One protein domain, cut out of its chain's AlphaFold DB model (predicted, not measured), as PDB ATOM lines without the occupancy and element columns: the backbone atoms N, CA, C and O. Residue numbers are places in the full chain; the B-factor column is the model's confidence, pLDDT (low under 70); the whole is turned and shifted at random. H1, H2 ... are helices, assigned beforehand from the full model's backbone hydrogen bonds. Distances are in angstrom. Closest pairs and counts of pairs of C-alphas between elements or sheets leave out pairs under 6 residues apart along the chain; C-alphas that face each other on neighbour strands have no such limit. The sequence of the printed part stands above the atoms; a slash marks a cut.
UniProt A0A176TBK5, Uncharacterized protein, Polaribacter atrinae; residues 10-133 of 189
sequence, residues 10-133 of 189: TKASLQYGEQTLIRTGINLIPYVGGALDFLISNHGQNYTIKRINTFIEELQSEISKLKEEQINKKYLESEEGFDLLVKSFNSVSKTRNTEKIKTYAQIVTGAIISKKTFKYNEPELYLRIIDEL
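AT A GLANCE: This is residues 10 to 133 of the 189 residues of an uncharacterized protein of Polaribacter atrinae (UniProt A0A176TBK5). Three helices, H5, H6 and H7, pack side by side as a triangle, and H3 crosses H5 and H6 at a slant, while H1 reaches out as a long arm that makes much of the length. H2 folds back beside the last turns of H1, and short H4 lies near the beginning of H5. The printed part has 124 residues with seven named helices, H1 to H7 in chain order, and no named strand; the class is all helix. It is compact, with a radius of gyration of the C-alphas of 14.5 A, and elongated, spanning 52 by 32 by 24 A.

HOW THE PARTS SIT: H3, residues 46 to 64, is the longest helix. It touches H6, residues 98 to 111, at a steep tilt of 42 degrees, the same way; the closest C-alphas, of Leu 59 and Ala 105, are 4.8 A apart. With residues 48 to 55 alone it touches residues 89 to 94 of H5, residues 79 to 94, at a steep tilt of 45 degrees, opposite ways, closest at the C-alphas of Thr 48 and Ser 93, 5.1 A. H5 is the hub, touching four helices. H5 and H6 form a hairpin at a shallow tilt of 3 degrees, with the C-alphas of Val 92 and Ile 101 closest at 6.0 A. H6 forms another hairpin with H7, residues 122 to 132, at 10 degrees, closest at the C-alphas of Ala 111 and Pro 123, 6.0 A. H3, H5, H6 and H7 are an up and down bundle, each running against the one before. H2, residues 33 to 41, and H5 only just touch, with 3 pairs of C-alphas within 8 A, the closest those of Leu 39 and Phe 89, 7.5 A. H1, residues 10 to 27, touches H2 with residues 23 to 27 alone; the C-alphas of Asn 27 and Gly 33 are closest, 4.3 A. H4, residues 73 to 76, is close to H5 but not clearly touching, Tyr 75 and Gly 81 having the closest C-alphas, 5.4 A. Every O i to N i+4 pair is within hydrogen-bond range in H3, H6 and H7, against 12 of 14 in H1, 3 of 5 in H2 and 11 of 12 in H5; H4 is too short for one.

IN THESE COORDINATES: H1 begins at C-alpha 10 (281.546, 367.946, 240.247), is 25.1 A long and has a kink of 26 degrees near residue 18. H3 is 26.8 A, H5 23.0 A and H6 20.1 A long. H7 ends at C-alpha 132 (265.877, 392.635, 211.411).

THE WHOLE: The C-alphas farthest apart, of Thr 10 and Lys 119, are 52.6 A apart. The printed part has no cut and no long link. Residues 10 to 45 and 114 to 121 have pLDDT under 70.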
ATOM      1  N   THR A  10     282.025 368.787 241.351       47.03
ATOM      2  CA  THR A  10     281.546 367.946 240.247       47.03
ATOM      3  C   THR A  10     280.391 368.617 239.501       47.03
ATOM      4  O   THR A  10     280.352 368.580 238.278       47.03
ATOM      5  N   LYS A  11     279.473 369.322 240.186       47.53
ATOM      6  CA  LYS A  11     278.457 370.157 239.510       47.53
ATOM      7  C   LYS A  11     279.083 371.330 238.760       47.53
ATOM      8  O   LYS A  11     278.656 371.619 237.648       47.53
ATOM      9  N   ALA A  12     280.091 371.976 239.348       37.72
ATOM     10  CA  ALA A  12     280.847 373.037 238.696       37.72
ATOM     11  C   ALA A  12     281.643 372.486 237.503       37.72
ATOM     12  O   ALA A  12     281.552 373.048 236.420       37.72
ATOM     13  N   SER A  13     282.340 371.352 237.638       35.62
ATOM     14  CA  SER A  13     283.103 370.745 236.538       35.62
ATOM     15  C   SER A  13     282.211 370.235 235.402       35.62
ATOM     16  O   SER A  13     282.580 370.386 234.244       35.62
ATOM     17  N   LEU A  14     281.007 369.730 235.698       42.31
ATOM     18  CA  LEU A  14     280.001 369.387 234.685       42.31
ATOM     19  C   LEU A  14     279.427 370.634 233.987       42.31
ATOM     20  O   LEU A  14     279.139 370.576 232.797       42.31
ATOM     21  N   GLN A  15     279.335 371.779 234.677       43.03
ATOM     22  CA  GLN A  15     279.037 373.081 234.051       43.03
ATOM     23  C   GLN A  15     280.207 373.635 233.208       43.03
ATOM     24  O   GLN A  15     279.970 374.394 232.269       43.03
ATOM     25  N   TYR A  16     281.452 373.246 233.505       43.66
ATOM     26  CA  TYR A  16     282.663 373.625 232.756       43.66
ATOM     27  C   TYR A  16     283.014 372.668 231.601       43.66
ATOM     28  O   TYR A  16     283.778 373.044 230.708       43.66
ATOM     29  N   GLY A  17     282.462 371.450 231.586       44.00
ATOM     30  CA  GLY A  17     282.725 370.443 230.552       44.00
ATOM     31  C   GLY A  17     282.252 370.875 229.163       44.00
ATOM     32  O   GLY A  17     282.992 370.741 228.193       44.00
ATOM     33  N   GLU A  18     281.077 371.504 229.092       49.50
ATOM     34  CA  GLU A  18     280.542 372.097 227.860       49.50
ATOM     35  C   GLU A  18     281.458 373.224 227.363       49.50
ATOM     36  O   GLU A  18     281.900 373.208 226.220       49.50
ATOM     37  N   GLN A  19     281.848 374.156 228.241       53.53
ATOM     38  CA  GLN A  19     282.722 375.273 227.864       53.53
ATOM     39  C   GLN A  19     284.094 374.798 227.372       53.53
ATOM     40  O   GLN A  19     284.647 375.383 226.450       53.53
ATOM     41  N   THR A  20     284.647 373.730 227.945       54.06
ATOM     42  CA  THR A  20     285.966 373.215 227.545       54.06
ATOM     43  C   THR A  20     285.937 372.609 226.142       54.06
ATOM     44  O   THR A  20     286.839 372.868 225.344       54.06
ATOM     45  N   LEU A  21     284.890 371.850 225.805       52.31
ATOM     46  CA  LEU A  21     284.716 371.285 224.462       52.31
ATOM     47  C   LEU A  21     284.483 372.380 223.417       52.31
ATOM     48  O   LEU A  21     285.102 372.363 222.356       52.31
ATOM     49  N   ILE A  22     283.674 373.378 223.763       53.09
ATOM     50  CA  ILE A  22     283.372 374.531 222.910       53.09
ATOM     51  C   ILE A  22     284.633 375.352 222.640       53.09
ATOM     52  O   ILE A  22     284.968 375.608 221.486       53.09
ATOM     53  N   ARG A  23     285.401 375.685 223.685       57.81
ATOM     54  CA  ARG A  23     286.683 376.402 223.558       57.81
ATOM     55  C   ARG A  23     287.705 375.610 222.745       57.81
ATOM     56  O   ARG A  23     288.473 376.195 221.987       57.81
ATOM     57  N   THR A  24     287.697 374.282 222.854       58.97
ATOM     58  CA  THR A  24     288.562 373.422 222.035       58.97
ATOM     59  C   THR A  24     288.158 373.477 220.559       58.97
ATOM     60  O   THR A  24     289.022 373.681 219.714       58.97
ATOM     61  N   GLY A  25     286.862 373.378 220.238       58.12
ATOM     62  CA  GLY A  25     286.348 373.478 218.863       58.12
ATOM     63  C   GLY A  25     286.589 374.843 218.214       58.12
ATOM     64  O   GLY A  25     286.938 374.935 217.043       58.12
ATOM     65  N   ILE A  26     286.491 375.911 218.996       60.84
ATOM     66  CA  ILE A  26     286.726 377.283 218.535       60.84
ATOM     67  C   ILE A  26     288.174 377.529 218.161       60.84
ATOM     68  O   ILE A  26     288.455 378.082 217.101       60.84
ATOM     69  N   ASN A  27     289.092 377.103 219.024       61.41
ATOM     70  CA  ASN A  27     290.519 377.247 218.771       61.41
ATOM     71  C   ASN A  27     290.981 376.408 217.566       61.41
ATOM     72  O   ASN A  27     292.061 376.655 217.037       61.41
ATOM     73  N   LEU A  28     290.163 375.448 217.115       62.28
ATOM     74  CA  LEU A  28     290.388 374.679 215.891       62.28
ATOM     75  C   LEU A  28     289.899 375.389 214.624       62.28
ATOM     76  O   LEU A  28     290.281 374.955 213.538       62.28
ATOM     77  N   ILE A  29     289.099 376.461 214.719       64.31
ATOM     78  CA  ILE A  29     288.741 377.261 213.543       64.31
ATOM     79  C   ILE A  29     289.965 378.095 213.142       64.31
ATOM     80  O   ILE A  29     290.366 378.996 213.893       64.31
ATOM     81  N   PRO A  30     290.559 377.842 211.959       58.22
ATOM     82  CA  PRO A  30     291.730 378.581 211.512       58.22
ATOM     83  C   PRO A  30     291.428 380.082 211.421       58.22
ATOM     84  O   PRO A  30     290.333 380.477 211.025       58.22
ATOM     85  N   TYR A  31     292.416 380.917 211.749       56.47
ATOM     86  CA  TYR A  31     292.400 382.383 211.603       56.47
ATOM     87  C   TYR A  31     291.466 383.170 212.539       56.47
ATOM     88  O   TYR A  31     291.779 384.317 212.839       56.47
ATOM     89  N   VAL A  32     290.372 382.593 213.048       64.75
ATOM     90  CA  VAL A  32     289.395 383.330 213.882       64.75
ATOM     91  C   VAL A  32     289.280 382.835 215.323       64.75
ATOM     92  O   VAL A  32     288.775 383.575 216.164       64.75
ATOM     93  N   GLY A  33     289.789 381.640 215.650       65.31
ATOM     94  CA  GLY A  33     289.554 380.986 216.946       65.31
ATOM     95  C   GLY A  33     289.817 381.852 218.186       65.31
ATOM     96  O   GLY A  33     288.994 381.887 219.098       65.31
ATOM     97  N   GLY A  34     290.895 382.644 218.194       65.88
ATOM     98  CA  GLY A  34     291.220 383.521 219.328       65.88
ATOM     99  C   GLY A  34     290.199 384.639 219.581       65.88
ATOM    100  O   GLY A  34     289.896 384.948 220.732       65.88
ATOM    101  N   ALA A  35     289.621 385.219 218.525       63.66
ATOM    102  CA  ALA A  35     288.587 386.250 218.647       63.66
ATOM    103  C   ALA A  35     287.261 385.666 219.163       63.66
ATOM    104  O   ALA A  35     286.545 386.305 219.935       63.66
ATOM    105  N   LEU A  36     286.951 384.430 218.770       66.00
ATOM    106  CA  LEU A  36     285.717 383.751 219.157       66.00
ATOM    107  C   LEU A  36     285.724 383.325 220.634       66.00
ATOM    108  O   LEU A  36     284.696 383.438 221.302       66.00
ATOM    109  N   ASP A  37     286.874 382.889 221.164       68.69
ATOM    110  CA  ASP A  37     287.016 382.500 222.577       68.69
ATOM    111  C   ASP A  37     286.640 383.649 223.526       68.69
ATOM    112  O   ASP A  37     285.892 383.469 224.494       68.69
ATOM    113  N   PHE A  38     287.093 384.861 223.196       66.06
ATOM    114  CA  PHE A  38     286.794 386.069 223.958       66.06
ATOM    115  C   PHE A  38     285.285 386.365 224.006       66.06
ATOM    116  O   PHE A  38     284.736 386.597 225.086       66.06
ATOM    117  N   LEU A  39     284.586 386.296 222.870       64.25
ATOM    118  CA  LEU A  39     283.160 386.649 222.783       64.25
ATOM    119  C   LEU A  39     282.253 385.703 223.584       64.25
ATOM    120  O   LEU A  39     281.266 386.141 224.188       64.25
ATOM    121  N   ILE A  40     282.605 384.418 223.633       65.38
ATOM    122  CA  ILE A  40     281.828 383.394 224.346       65.38
ATOM    123  C   ILE A  40     282.015 383.479 225.846       65.38
ATOM    124  O   ILE A  40     281.046 383.318 226.586       65.38
ATOM    125  N   SER A  41     283.232 383.789 226.300       66.31
ATOM    126  CA  SER A  41     283.516 383.957 227.728       66.31
ATOM    127  C   SER A  41     282.622 385.014 228.399       66.31
ATOM    128  O   SER A  41     282.386 384.946 229.604       66.31
ATOM    129  N   ASN A  42     282.054 385.936 227.612       64.56
ATOM    130  CA  ASN A  42     281.190 387.012 228.085       64.56
ATOM    131  C   ASN A  42     279.680 386.659 228.138       64.56
ATOM    132  O   ASN A  42     278.893 387.448 228.656       64.56
ATOM    133  N   HIS A  43     279.238 385.497 227.624       62.22
ATOM    134  CA  HIS A  43     277.810 385.146 227.492       62.22
ATOM    135  C   HIS A  43     277.450 383.816 228.195       62.22
ATOM    136  O   HIS A  43     277.678 382.731 227.670       62.22
ATOM    137  N   GLY A  44     276.832 383.889 229.384       55.62
ATOM    138  CA  GLY A  44     276.662 382.749 230.310       55.62
ATOM    139  C   GLY A  44     275.278 382.077 230.417       55.62
ATOM    140  O   GLY A  44     274.962 381.556 231.484       55.62
ATOM    141  N   GLN A  45     274.424 382.078 229.383       66.94
ATOM    142  CA  GLN A  45     273.146 381.331 229.399       66.94
ATOM    143  C   GLN A  45     273.235 380.053 228.550       66.94
ATOM    144  O   GLN A  45     273.652 380.113 227.396       66.94
ATOM    145  N   ASN A  46     272.771 378.907 229.069       73.81
ATOM    146  CA  ASN A  46     272.851 377.605 228.376       73.81
ATOM    147  C   ASN A  46     272.270 377.624 226.946       73.81
ATOM    148  O   ASN A  46     272.793 376.957 226.060       73.81
ATOM    149  N   TYR A  47     271.202 378.391 226.697       78.81
ATOM    150  CA  TYR A  47     270.622 378.528 225.354       78.81
ATOM    151  C   TYR A  47     271.483 379.370 224.413       78.81
ATOM    152  O   TYR A  47     271.599 379.040 223.236       78.81
ATOM    153  N   THR A  48     272.102 380.435 224.922       82.19
ATOM    154  CA  THR A  48     273.036 381.264 224.155       82.19
ATOM    155  C   THR A  48     274.261 380.458 223.749       82.19
ATOM    156  O   THR A  48     274.635 380.481 222.583       82.19
ATOM    157  N   ILE A  49     274.812 379.670 224.674       80.50
ATOM    158  CA  ILE A  49     275.938 378.772 224.401       80.50
ATOM    159  C   ILE A  49     275.577 377.785 223.282       80.50
ATOM    160  O   ILE A  49     276.317 377.667 222.312       80.50
ATOM    161  N   LYS A  50     274.398 377.151 223.351       84.75
ATOM    162  CA  LYS A  50     273.925 376.246 222.289       84.75
ATOM    163  C   LYS A  50     273.830 376.927 220.923       84.75
ATOM    164  O   LYS A  50     274.301 376.366 219.945       84.75
ATOM    165  N   ARG A  51     273.256 378.133 220.852       88.19
ATOM    166  CA  ARG A  51     273.141 378.898 219.594       88.19
ATOM    167  C   ARG A  51     274.508 379.229 219.009       88.19
ATOM    168  O   ARG A  51     274.701 379.116 217.803       88.19
ATOM    169  N   ILE A  52     275.448 379.618 219.866       86.88
ATOM    170  CA  ILE A  52     276.813 379.918 219.450       86.88
ATOM    171  C   ILE A  52     277.520 378.654 218.949       86.88
ATOM    172  O   ILE A  52     278.178 378.716 217.917       86.88
ATOM    173  N   ASN A  53     277.334 377.505 219.601       84.00
ATOM    174  CA  ASN A  53     277.883 376.238 219.109       84.00
ATOM    175  C   ASN A  53     277.347 375.891 217.727       84.00
ATOM    176  O   ASN A  53     278.134 375.602 216.836       84.00
ATOM    177  N   THR A  54     276.031 375.999 217.529       88.44
ATOM    178  CA  THR A  54     275.429 375.794 216.209       88.44
ATOM    179  C   THR A  54     276.044 376.735 215.177       88.44
ATOM    180  O   THR A  54     276.403 376.303 214.093       88.44
ATOM    181  N   PHE A  55     276.242 378.011 215.513       90.19
ATOM    182  CA  PHE A  55     276.903 378.951 214.608       90.19
ATOM    183  C   PHE A  55     278.344 378.549 214.264       90.19
ATOM    184  O   PHE A  55     278.736 378.638 213.107       90.19
ATOM    185  N   ILE A  56     279.127 378.104 215.247       86.50
ATOM    186  CA  ILE A  56     280.515 377.647 215.068       86.50
ATOM    187  C   ILE A  56     280.568 376.408 214.176       86.50
ATOM    188  O   ILE A  56     281.396 376.355 213.271       86.50
ATOM    189  N   GLU A  57     279.688 375.435 214.410       87.00
ATOM    190  CA  GLU A  57     279.582 374.214 213.606       87.00
ATOM    191  C   GLU A  57     279.236 374.542 212.147       87.00
ATOM    192  O   GLU A  57     279.891 374.050 211.227       87.00
ATOM    193  N   GLU A  58     278.266 375.431 211.926       89.94
ATOM    194  CA  GLU A  58     277.890 375.890 210.585       89.94
ATOM    195  C   GLU A  58     279.017 376.695 209.928       89.94
ATOM    196  O   GLU A  58     279.339 376.479 208.762       89.94
ATOM    197  N   LEU A  59     279.690 377.577 210.672       88.12
ATOM    198  CA  LEU A  59     280.819 378.354 210.163       88.12
ATOM    199  C   LEU A  59     281.991 377.445 209.776       88.12
ATOM    200  O   LEU A  59     282.583 377.621 208.713       88.12
ATOM    201  N   GLN A  60     282.310 376.446 210.598       84.56
ATOM    202  CA  GLN A  60     283.332 375.450 210.286       84.56
ATOM    203  C   GLN A  60     282.949 374.640 209.045       84.56
ATOM    204  O   GLN A  60     283.785 374.449 208.161       84.56
ATOM    205  N   SER A  61     281.694 374.193 208.961       86.81
ATOM    206  CA  SER A  61     281.155 373.489 207.798       86.81
ATOM    207  C   SER A  61     281.308 374.324 206.525       86.81
ATOM    208  O   SER A  61     281.878 373.843 205.548       86.81
ATOM    209  N   GLU A  62     280.899 375.592 206.537       86.38
ATOM    210  CA  GLU A  62     280.996 376.483 205.377       86.38
ATOM    211  C   GLU A  62     282.449 376.811 204.997       86.38
ATOM    212  O   GLU A  62     282.814 376.708 203.824       86.38
ATOM    213  N   ILE A  63     283.315 377.118 205.967       85.25
ATOM    214  CA  ILE A  63     284.738 377.394 205.712       85.25
ATOM    215  C   ILE A  63     285.458 376.150 205.182       85.25
ATOM    216  O   ILE A  63     286.289 376.271 204.284       85.25
ATOM    217  N   SER A  64     285.131 374.952 205.675       84.94
ATOM    218  CA  SER A  64     285.760 373.699 205.222       84.94
ATOM    219  C   SER A  64     285.506 373.379 203.743       84.94
ATOM    220  O   SER A  64     286.259 372.614 203.140       84.94
ATOM    221  N   LYS A  65     284.478 373.988 203.135       88.06
ATOM    222  CA  LYS A  65     284.187 373.878 201.696       88.06
ATOM    223  C   LYS A  65     285.113 374.750 200.843       88.06
ATOM    224  O   LYS A  65     285.166 374.565 199.626       88.06
ATOM    225  N   LEU A  66     285.811 375.711 201.449       83.31
ATOM    226  CA  LEU A  66     286.729 376.614 200.765       83.31
ATOM    227  C   LEU A  66     288.139 376.023 200.713       83.31
ATOM    228  O   LEU A  66     288.633 375.436 201.674       83.31
ATOM    229  N   LYS A  67     288.826 376.241 199.593       85.50
ATOM    230  CA  LYS A  67     290.274 376.038 199.512       85.50
ATOM    231  C   LYS A  67     291.003 377.209 200.164       85.50
ATOM    232  O   LYS A  67     290.513 378.338 200.136       85.50
ATOM    233  N   GLU A  68     292.195 376.964 200.697       81.69
ATOM    234  CA  GLU A  68     292.961 377.972 201.437       81.69
ATOM    235  C   GLU A  68     293.233 379.242 200.612       81.69
ATOM    236  O   GLU A  68     293.118 380.353 201.125       81.69
ATOM    237  N   GLU A  69     293.498 379.107 199.311       83.50
ATOM    238  CA  GLU A  69     293.713 380.232 198.393       83.50
ATOM    239  C   GLU A  69     292.464 381.100 198.159       83.50
ATOM    240  O   GLU A  69     292.561 382.231 197.673       83.50
ATOM    241  N   GLN A  70     291.277 380.584 198.487       83.69
ATOM    242  CA  GLN A  70     290.020 381.322 198.388       83.69
ATOM    243  C   GLN A  70     289.759 382.184 199.623       83.69
ATOM    244  O   GLN A  70     288.854 383.011 199.562       83.69
ATOM    245  N   ILE A  71     290.525 382.014 200.704       84.56
ATOM    246  CA  ILE A  71     290.321 382.716 201.972       84.56
ATOM    247  C   ILE A  71     291.143 384.007 202.005       84.56
ATOM    248  O   ILE A  71     292.373 384.008 201.905       84.56
ATOM    249  N   ASN A  72     290.456 385.124 202.213       85.12
ATOM    250  CA  ASN A  72     291.035 386.444 202.374       85.12
ATOM    251  C   ASN A  72     291.490 386.641 203.821       85.12
ATOM    252  O   ASN A  72     290.819 387.292 204.622       85.12
ATOM    253  N   LYS A  73     292.653 386.077 204.157       82.25
ATOM    254  CA  LYS A  73     293.237 386.185 205.506       82.25
ATOM    255  C   LYS A  73     293.411 387.644 205.948       82.25
ATOM    256  O   LYS A  73     293.137 387.973 207.092       82.25
ATOM    257  N   LYS A  74     293.765 388.533 205.013       83.44
ATOM    258  CA  LYS A  74     293.927 389.967 205.287       83.44
ATOM    259  C   LYS A  74     292.621 390.632 205.730       83.44
ATOM    260  O   LYS A  74     292.664 391.512 206.576       83.44
ATOM    261  N   TYR A  75     291.485 390.238 205.151       83.81
ATOM    262  CA  TYR A  75     290.176 390.740 205.576       83.81
ATOM    263  C   TYR A  75     289.790 390.204 206.957       83.81
ATOM    264  O   TYR A  75     289.297 390.953 207.785       83.81
ATOM    265  N   LEU A  76     290.060 388.927 207.239       78.88
ATOM    266  CA  LEU A  76     289.806 388.343 208.562       78.88
ATOM    267  C   LEU A  76     290.570 389.047 209.690       78.88
ATOM    268  O   LEU A  76     290.051 389.171 210.795       78.88
ATOM    269  N   GLU A  77     291.789 389.496 209.403       79.00
ATOM    270  CA  GLU A  77     292.643 390.233 210.339       79.00
ATOM    271  C   GLU A  77     292.365 391.748 210.352       79.00
ATOM    272  O   GLU A  77     292.999 392.477 211.116       79.00
ATOM    273  N   SER A  78     291.452 392.243 209.506       84.25
ATOM    274  CA  SER A  78     291.102 393.662 209.454       84.25
ATOM    275  C   SER A  78     290.043 394.033 210.492       84.25
ATOM    276  O   SER A  78     289.344 393.176 211.040       84.25
ATOM    277  N   GLU A  79     289.914 395.335 210.756       84.44
ATOM    278  CA  GLU A  79     288.889 395.868 211.656       84.44
ATOM    279  C   GLU A  79     287.487 395.496 211.165       84.44
ATOM    280  O   GLU A  79     286.670 395.030 211.949       84.44
ATOM    281  N   GLU A  80     287.237 395.600 209.860       85.06
ATOM    282  CA  GLU A  80     285.957 395.267 209.232       85.06
ATOM    283  C   GLU A  80     285.610 393.778 209.379       85.06
ATOM    284  O   GLU A  80     284.486 393.432 209.754       85.06
ATOM    285  N   GLY A  81     286.576 392.884 209.144       84.06
ATOM    286  CA  GLY A  81     286.375 391.448 209.343       84.06
ATOM    287  C   GLY A  81     286.071 391.098 210.798       84.06
ATOM    288  O   GLY A  81     285.152 390.317 211.068       84.06
ATOM    289  N   PHE A  82     286.786 391.715 211.741       83.19
ATOM    290  CA  PHE A  82     286.521 391.560 213.170       83.19
ATOM    291  C   PHE A  82     285.126 392.079 213.549       83.19
ATOM    292  O   PHE A  82     284.369 391.391 214.236       83.19
ATOM    293  N   ASP A  83     284.746 393.249 213.047       86.94
ATOM    294  CA  ASP A  83     283.445 393.871 213.281       86.94
ATOM    295  C   ASP A  83     282.286 392.996 212.793       86.94
ATOM    296  O   ASP A  83     281.272 392.844 213.485       86.94
ATOM    297  N   LEU A  84     282.424 392.403 211.604       89.44
ATOM    298  CA  LEU A  84     281.439 391.483 211.042       89.44
ATOM    299  C   LEU A  84     281.278 390.233 211.912       89.44
ATOM    300  O   LEU A  84     280.148 389.805 212.171       89.44
ATOM    301  N   LEU A  85     282.385 389.663 212.397       87.06
ATOM    302  CA  LEU A  85     282.352 388.537 213.333       87.06
ATOM    303  C   LEU A  85     281.625 388.927 214.623       87.06
ATOM    304  O   LEU A  85     280.660 388.262 214.997       87.06
ATOM    305  N   VAL A  86     282.004 390.033 215.266       86.50
ATOM    306  CA  VAL A  86     281.371 390.499 216.513       86.50
ATOM    307  C   VAL A  86     279.869 390.719 216.332       86.50
ATOM    308  O   VAL A  86     279.070 390.259 217.154       86.50
ATOM    309  N   LYS A  87     279.457 391.386 215.248       90.25
ATOM    310  CA  LYS A  87     278.035 391.592 214.931       90.25
ATOM    311  C   LYS A  87     277.313 390.257 214.756       90.25
ATOM    312  O   LYS A  87     276.247 390.076 215.338       90.25
ATOM    313  N   SER A  88     277.922 389.305 214.051       91.75
ATOM    314  CA  SER A  88     277.329 387.982 213.819       91.75
ATOM    315  C   SER A  88     277.130 387.218 215.129       91.75
ATOM    316  O   SER A  88     276.041 386.712 215.381       91.75
ATOM    317  N   PHE A  89     278.126 387.210 216.021       88.44
ATOM    318  CA  PHE A  89     278.001 386.605 217.355       88.44
ATOM    319  C   PHE A  89     276.891 387.248 218.187       88.44
ATOM    320  O   PHE A  89     276.107 386.548 218.835       88.44
ATOM    321  N   ASN A  90     276.790 388.576 218.149       89.25
ATOM    322  CA  ASN A  90     275.735 389.297 218.851       89.25
ATOM    323  C   ASN A  90     274.343 388.916 218.329       89.25
ATOM    324  O   ASN A  90     273.453 388.652 219.143       89.25
ATOM    325  N   SER A  91     274.153 388.826 217.012       92.62
ATOM    326  CA  SER A  91     272.889 388.392 216.399       92.62
ATOM    327  C   SER A  91     272.564 386.928 216.733       92.62
ATOM    328  O   SER A  91     271.462 386.622 217.198       92.62
ATOM    329  N   VAL A  92     273.547 386.022 216.640       92.12
ATOM    330  CA  VAL A  92     273.422 384.601 217.029       92.12
ATOM    331  C   VAL A  92     272.974 384.451 218.480       92.12
ATOM    332  O   VAL A  92     272.078 383.662 218.785       92.12
ATOM    333  N   SER A  93     273.561 385.226 219.394       87.62
ATOM    334  CA  SER A  93     273.250 385.126 220.824       87.62
ATOM    335  C   SER A  93     271.775 385.424 221.134       87.62
ATOM    336  O   SER A  93     271.211 384.869 222.085       87.62
ATOM    337  N   LYS A  94     271.126 386.245 220.297       88.88
ATOM    338  CA  LYS A  94     269.763 386.760 220.491       88.88
ATOM    339  C   LYS A  94     268.705 386.005 219.686       88.88
ATOM    340  O   LYS A  94     267.553 385.979 220.113       88.88
ATOM    341  N   THR A  95     269.066 385.327 218.598       89.06
ATOM    342  CA  THR A  95     268.097 384.595 217.765       89.06
ATOM    343  C   THR A  95     267.845 383.165 218.247       89.06
ATOM    344  O   THR A  95     268.760 382.450 218.640       89.06
ATOM    345  N   ARG A  96     266.588 382.710 218.198       88.00
ATOM    346  CA  ARG A  96     266.223 381.289 218.381       88.00
ATOM    347  C   ARG A  96     266.055 380.535 217.059       88.00
ATOM    348  O   ARG A  96     265.865 379.326 217.090       88.00
ATOM    349  N   ASN A  97     266.068 381.250 215.934       89.75
ATOM    350  CA  ASN A  97     265.824 380.684 214.616       89.75
ATOM    351  C   ASN A  97     267.135 380.101 214.062       89.75
ATOM    352  O   ASN A  97     268.110 380.827 213.869       89.75
ATOM    353  N   THR A  98     267.154 378.790 213.833       89.25
ATOM    354  CA  THR A  98     268.340 378.053 213.375       89.25
ATOM    355  C   THR A  98     268.702 378.348 211.926       89.25
ATOM    356  O   THR A  98     269.882 378.360 211.594       89.25
ATOM    357  N   GLU A  99     267.723 378.642 211.071       88.50
ATOM    358  CA  GLU A  99     267.983 379.012 209.677       88.50
ATOM    359  C   GLU A  99     268.690 380.366 209.593       88.50
ATOM    360  O   GLU A  99     269.682 380.491 208.879       88.50
ATOM    361  N   LYS A 100     268.301 381.342 210.427       92.81
ATOM    362  CA  LYS A 100     269.060 382.597 210.565       92.81
ATOM    363  C   LYS A 100     270.508 382.350 210.981       92.81
ATOM    364  O   LYS A 100     271.410 382.963 210.422       92.81
ATOM    365  N   ILE A 101     270.738 381.443 211.936       94.00
ATOM    366  CA  ILE A 101     272.093 381.098 212.395       94.00
ATOM    367  C   ILE A 101     272.942 380.563 211.234       94.00
ATOM    368  O   ILE A 101     274.073 381.021 211.049       94.00
ATOM    369  N   LYS A 102     272.385 379.667 210.413       92.81
ATOM    370  CA  LYS A 102     273.041 379.170 209.192       92.81
ATOM    371  C   LYS A 102     273.335 380.296 208.207       92.81
ATOM    372  O   LYS A 102     274.448 380.399 207.696       92.81
ATOM    373  N   THR A 103     272.367 381.183 207.970       91.81
ATOM    374  CA  THR A 103     272.551 382.328 207.069       91.81
ATOM    375  C   THR A 103     273.650 383.268 207.562       91.81
ATOM    376  O   THR A 103     274.463 383.717 206.757       91.81
ATOM    377  N   TYR A 104     273.754 383.529 208.868       94.50
ATOM    378  CA  TYR A 104     274.856 384.321 209.419       94.50
ATOM    379  C   TYR A 104     276.219 383.680 209.112       94.50
ATOM    380  O   TYR A 104     277.140 384.379 208.686       94.50
ATOM    381  N   ALA A 105     276.349 382.356 209.256       92.44
ATOM    382  CA  ALA A 105     277.589 381.639 208.941       92.44
ATOM    383  C   ALA A 105     277.945 381.728 207.446       92.44
ATOM    384  O   ALA A 105     279.110 381.921 207.087       92.44
ATOM    385  N   GLN A 106     276.940 381.671 206.571       92.00
ATOM    386  CA  GLN A 106     277.103 381.856 205.127       92.00
ATOM    387  C   GLN A 106     277.501 383.290 204.762       92.00
ATOM    388  O   GLN A 106     278.326 383.479 203.869       92.00
ATOM    389  N   ILE A 107     276.960 384.303 205.447       91.88
ATOM    390  CA  ILE A 107     277.336 385.711 205.245       91.88
ATOM    391  C   ILE A 107     278.804 385.919 205.619       91.88
ATOM    392  O   ILE A 107     279.560 386.460 204.811       91.88
ATOM    393  N   VAL A 108     279.223 385.438 206.794       91.12
ATOM    394  CA  VAL A 108     280.623 385.523 207.241       91.12
ATOM    395  C   VAL A 108     281.543 384.781 206.274       91.12
ATOM    396  O   VAL A 108     282.512 385.360 205.788       91.12
ATOM    397  N   THR A 109     281.216 383.537 205.920       89.75
ATOM    398  CA  THR A 109     282.006 382.757 204.953       89.75
ATOM    399  C   THR A 109     282.068 383.450 203.593       89.75
ATOM    400  O   THR A 109     283.117 383.509 202.961       89.75
ATOM    401  N   GLY A 110     280.959 384.034 203.141       88.69
ATOM    402  CA  GLY A 110     280.897 384.788 201.898       88.69
ATOM    403  C   GLY A 110     281.779 386.036 201.910       88.69
ATOM    404  O   GLY A 110     282.367 386.356 200.876       88.69
ATOM    405  N   ALA A 111     281.877 386.719 203.054       88.00
ATOM    406  CA  ALA A 111     282.690 387.921 203.253       88.00
ATOM    407  C   ALA A 111     284.194 387.648 203.148       88.00
ATOM    408  O   ALA A 111     284.941 388.469 202.624       88.00
ATOM    409  N   ILE A 112     284.636 386.468 203.580       86.12
ATOM    410  CA  ILE A 112     286.059 386.112 203.613       86.12
ATOM    411  C   ILE A 112     286.572 385.536 202.285       86.12
ATOM    412  O   ILE A 112     287.718 385.111 202.224       86.12
ATOM    413  N   ILE A 113     285.773 385.502 201.212       87.06
ATOM    414  CA  ILE A 113     286.213 384.963 199.915       87.06
ATOM    415  C   ILE A 113     287.039 386.007 199.138       87.06
ATOM    416  O   ILE A 113     286.515 387.027 198.695       87.06
ATOM    417  N   SER A 114     288.316 385.709 198.868       67.94
ATOM    418  CA  SER A 114     289.333 386.598 198.256       67.94
ATOM    419  C   SER A 114     288.957 387.229 196.919       67.94
ATOM    420  O   SER A 114     289.499 388.268 196.552       67.94
ATOM    421  N   LYS A 115     288.066 386.595 196.151       62.75
ATOM    422  CA  LYS A 115     287.678 387.056 194.807       62.75
ATOM    423  C   LYS A 115     286.411 387.909 194.795       62.75
ATOM    424  O   LYS A 115     286.013 388.377 193.729       62.75
ATOM    425  N   LYS A 116     285.755 388.094 195.943       63.69
ATOM    426  CA  LYS A 116     284.511 388.852 196.023       63.69
ATOM    427  C   LYS A 116     284.851 390.323 196.247       63.69
ATOM    428  O   LYS A 116     285.417 390.698 197.266       63.69
ATOM    429  N   THR A 117     284.551 391.151 195.252       58.09
ATOM    430  CA  THR A 117     284.606 392.607 195.395       58.09
ATOM    431  C   THR A 117     283.225 393.070 195.828       58.09
ATOM    432  O   THR A 117     282.289 393.106 195.035       58.09
ATOM    433  N   PHE A 118     283.085 393.357 197.116       62.88
ATOM    434  CA  PHE A 118     281.891 394.007 197.642       62.88
ATOM    435  C   PHE A 118     281.910 395.475 197.220       62.88
ATOM    436  O   PHE A 118     282.955 396.129 197.301       62.88
ATOM    437  N   LYS A 119     280.781 396.017 196.759       53.50
ATOM    438  CA  LYS A 119     280.630 397.471 196.702       53.50
ATOM    439  C   LYS A 119     280.120 397.891 198.080       53.50
ATOM    440  O   LYS A 119     279.005 397.549 198.423       53.50
ATOM    441  N   TYR A 120     280.889 398.664 198.853       54.91
ATOM    442  CA  TYR A 120     280.517 399.097 200.220       54.91
ATOM    443  C   TYR A 120     280.525 397.968 201.287       54.91
ATOM    444  O   TYR A 120     280.996 396.864 201.022       54.91
ATOM    445  N   ASN A 121     279.999 398.264 202.489       62.56
ATOM    446  CA  ASN A 121     279.812 397.361 203.646       62.56
ATOM    447  C   ASN A 121     278.660 396.354 203.418       62.56
ATOM    448  O   ASN A 121     277.717 396.251 204.209       62.56
ATOM    449  N   GLU A 122     278.665 395.688 202.262       78.44
ATOM    450  CA  GLU A 122     277.628 394.735 201.854       78.44
ATOM    451  C   GLU A 122     277.445 393.573 202.847       78.44
ATOM    452  O   GLU A 122     276.293 393.275 203.167       78.44
ATOM    453  N   PRO A 123     278.502 392.933 203.386       84.38
ATOM    454  CA  PRO A 123     278.335 391.856 204.361       84.38
ATOM    455  C   PRO A 123     277.589 392.290 205.628       84.38
ATOM    456  O   PRO A 123     276.685 391.589 206.085       84.38
ATOM    457  N   GLU A 124     277.908 393.463 206.174       87.06
ATOM    458  CA  GLU A 124     277.243 394.023 207.352       87.06
ATOM    459  C   GLU A 124     275.800 394.417 207.049       87.06
ATOM    460  O   GLU A 124     274.931 394.286 207.914       87.06
ATOM    461  N   LEU A 125     275.529 394.902 205.832       87.81
ATOM    462  CA  LEU A 125     274.172 395.185 205.377       87.81
ATOM    463  C   LEU A 125     273.348 393.897 205.287       87.81
ATOM    464  O   LEU A 125     272.236 393.863 205.806       87.81
ATOM    465  N   TYR A 126     273.886 392.838 204.677       88.94
ATOM    466  CA  TYR A 126     273.204 391.543 204.602       88.94
ATOM    467  C   TYR A 126     272.930 390.984 205.995       88.94
ATOM    468  O   TYR A 126     271.810 390.561 206.273       88.94
ATOM    469  N   LEU A 127     273.921 391.045 206.889       92.06
ATOM    470  CA  LEU A 127     273.759 390.607 208.269       92.06
ATOM    471  C   LEU A 127     272.632 391.378 208.964       92.06
ATOM    472  O   LEU A 127     271.758 390.759 209.564       92.06
ATOM    473  N   ARG A 128     272.618 392.711 208.834       91.06
ATOM    474  CA  ARG A 128     271.580 393.574 209.413       91.06
ATOM    475  C   ARG A 128     270.188 393.221 208.899       91.06
ATOM    476  O   ARG A 128     269.282 393.059 209.705       91.06
ATOM    477  N   ILE A 129     270.030 393.073 207.583       90.88
ATOM    478  CA  ILE A 129     268.739 392.731 206.969       90.88
ATOM    479  C   ILE A 129     268.224 391.406 207.539       90.88
ATOM    480  O   ILE A 129     267.086 391.328 207.988       90.88
ATOM    481  N   ILE A 130     269.063 390.367 207.569       91.44
ATOM    482  CA  ILE A 130     268.652 389.064 208.108       91.44
ATOM    483  C   ILE A 130     268.355 389.142 209.609       91.44
ATOM    484  O   ILE A 130     267.464 388.446 210.095       91.44
ATOM    485  N   ASP A 131     269.066 389.982 210.361       91.69
ATOM    486  CA  ASP A 131     268.810 390.163 211.789       91.69
ATOM    487  C   ASP A 131     267.452 390.824 212.057       91.69
ATOM    488  O   ASP A 131     266.694 390.342 212.900       91.69
ATOM    489  N   GLU A 132     267.112 391.854 211.280       91.50
ATOM    490  CA  GLU A 132     265.877 392.635 211.411       91.50
ATOM    491  C   GLU A 132     264.627 391.875 210.948       91.50
ATOM    492  O   GLU A 132     263.577 392.004 211.576       91.50
ATOM    493  N   LEU A 133     264.722 391.052 209.898       89.69
ATOM    494  CA  LEU A 133     263.558 390.352 209.345       89.69
ATOM    495  C   LEU A 133     263.052 389.248 210.277       89.69
ATOM    496  O   LEU A 133     263.790 388.339 210.643       89.69
TER     497      LEU A 133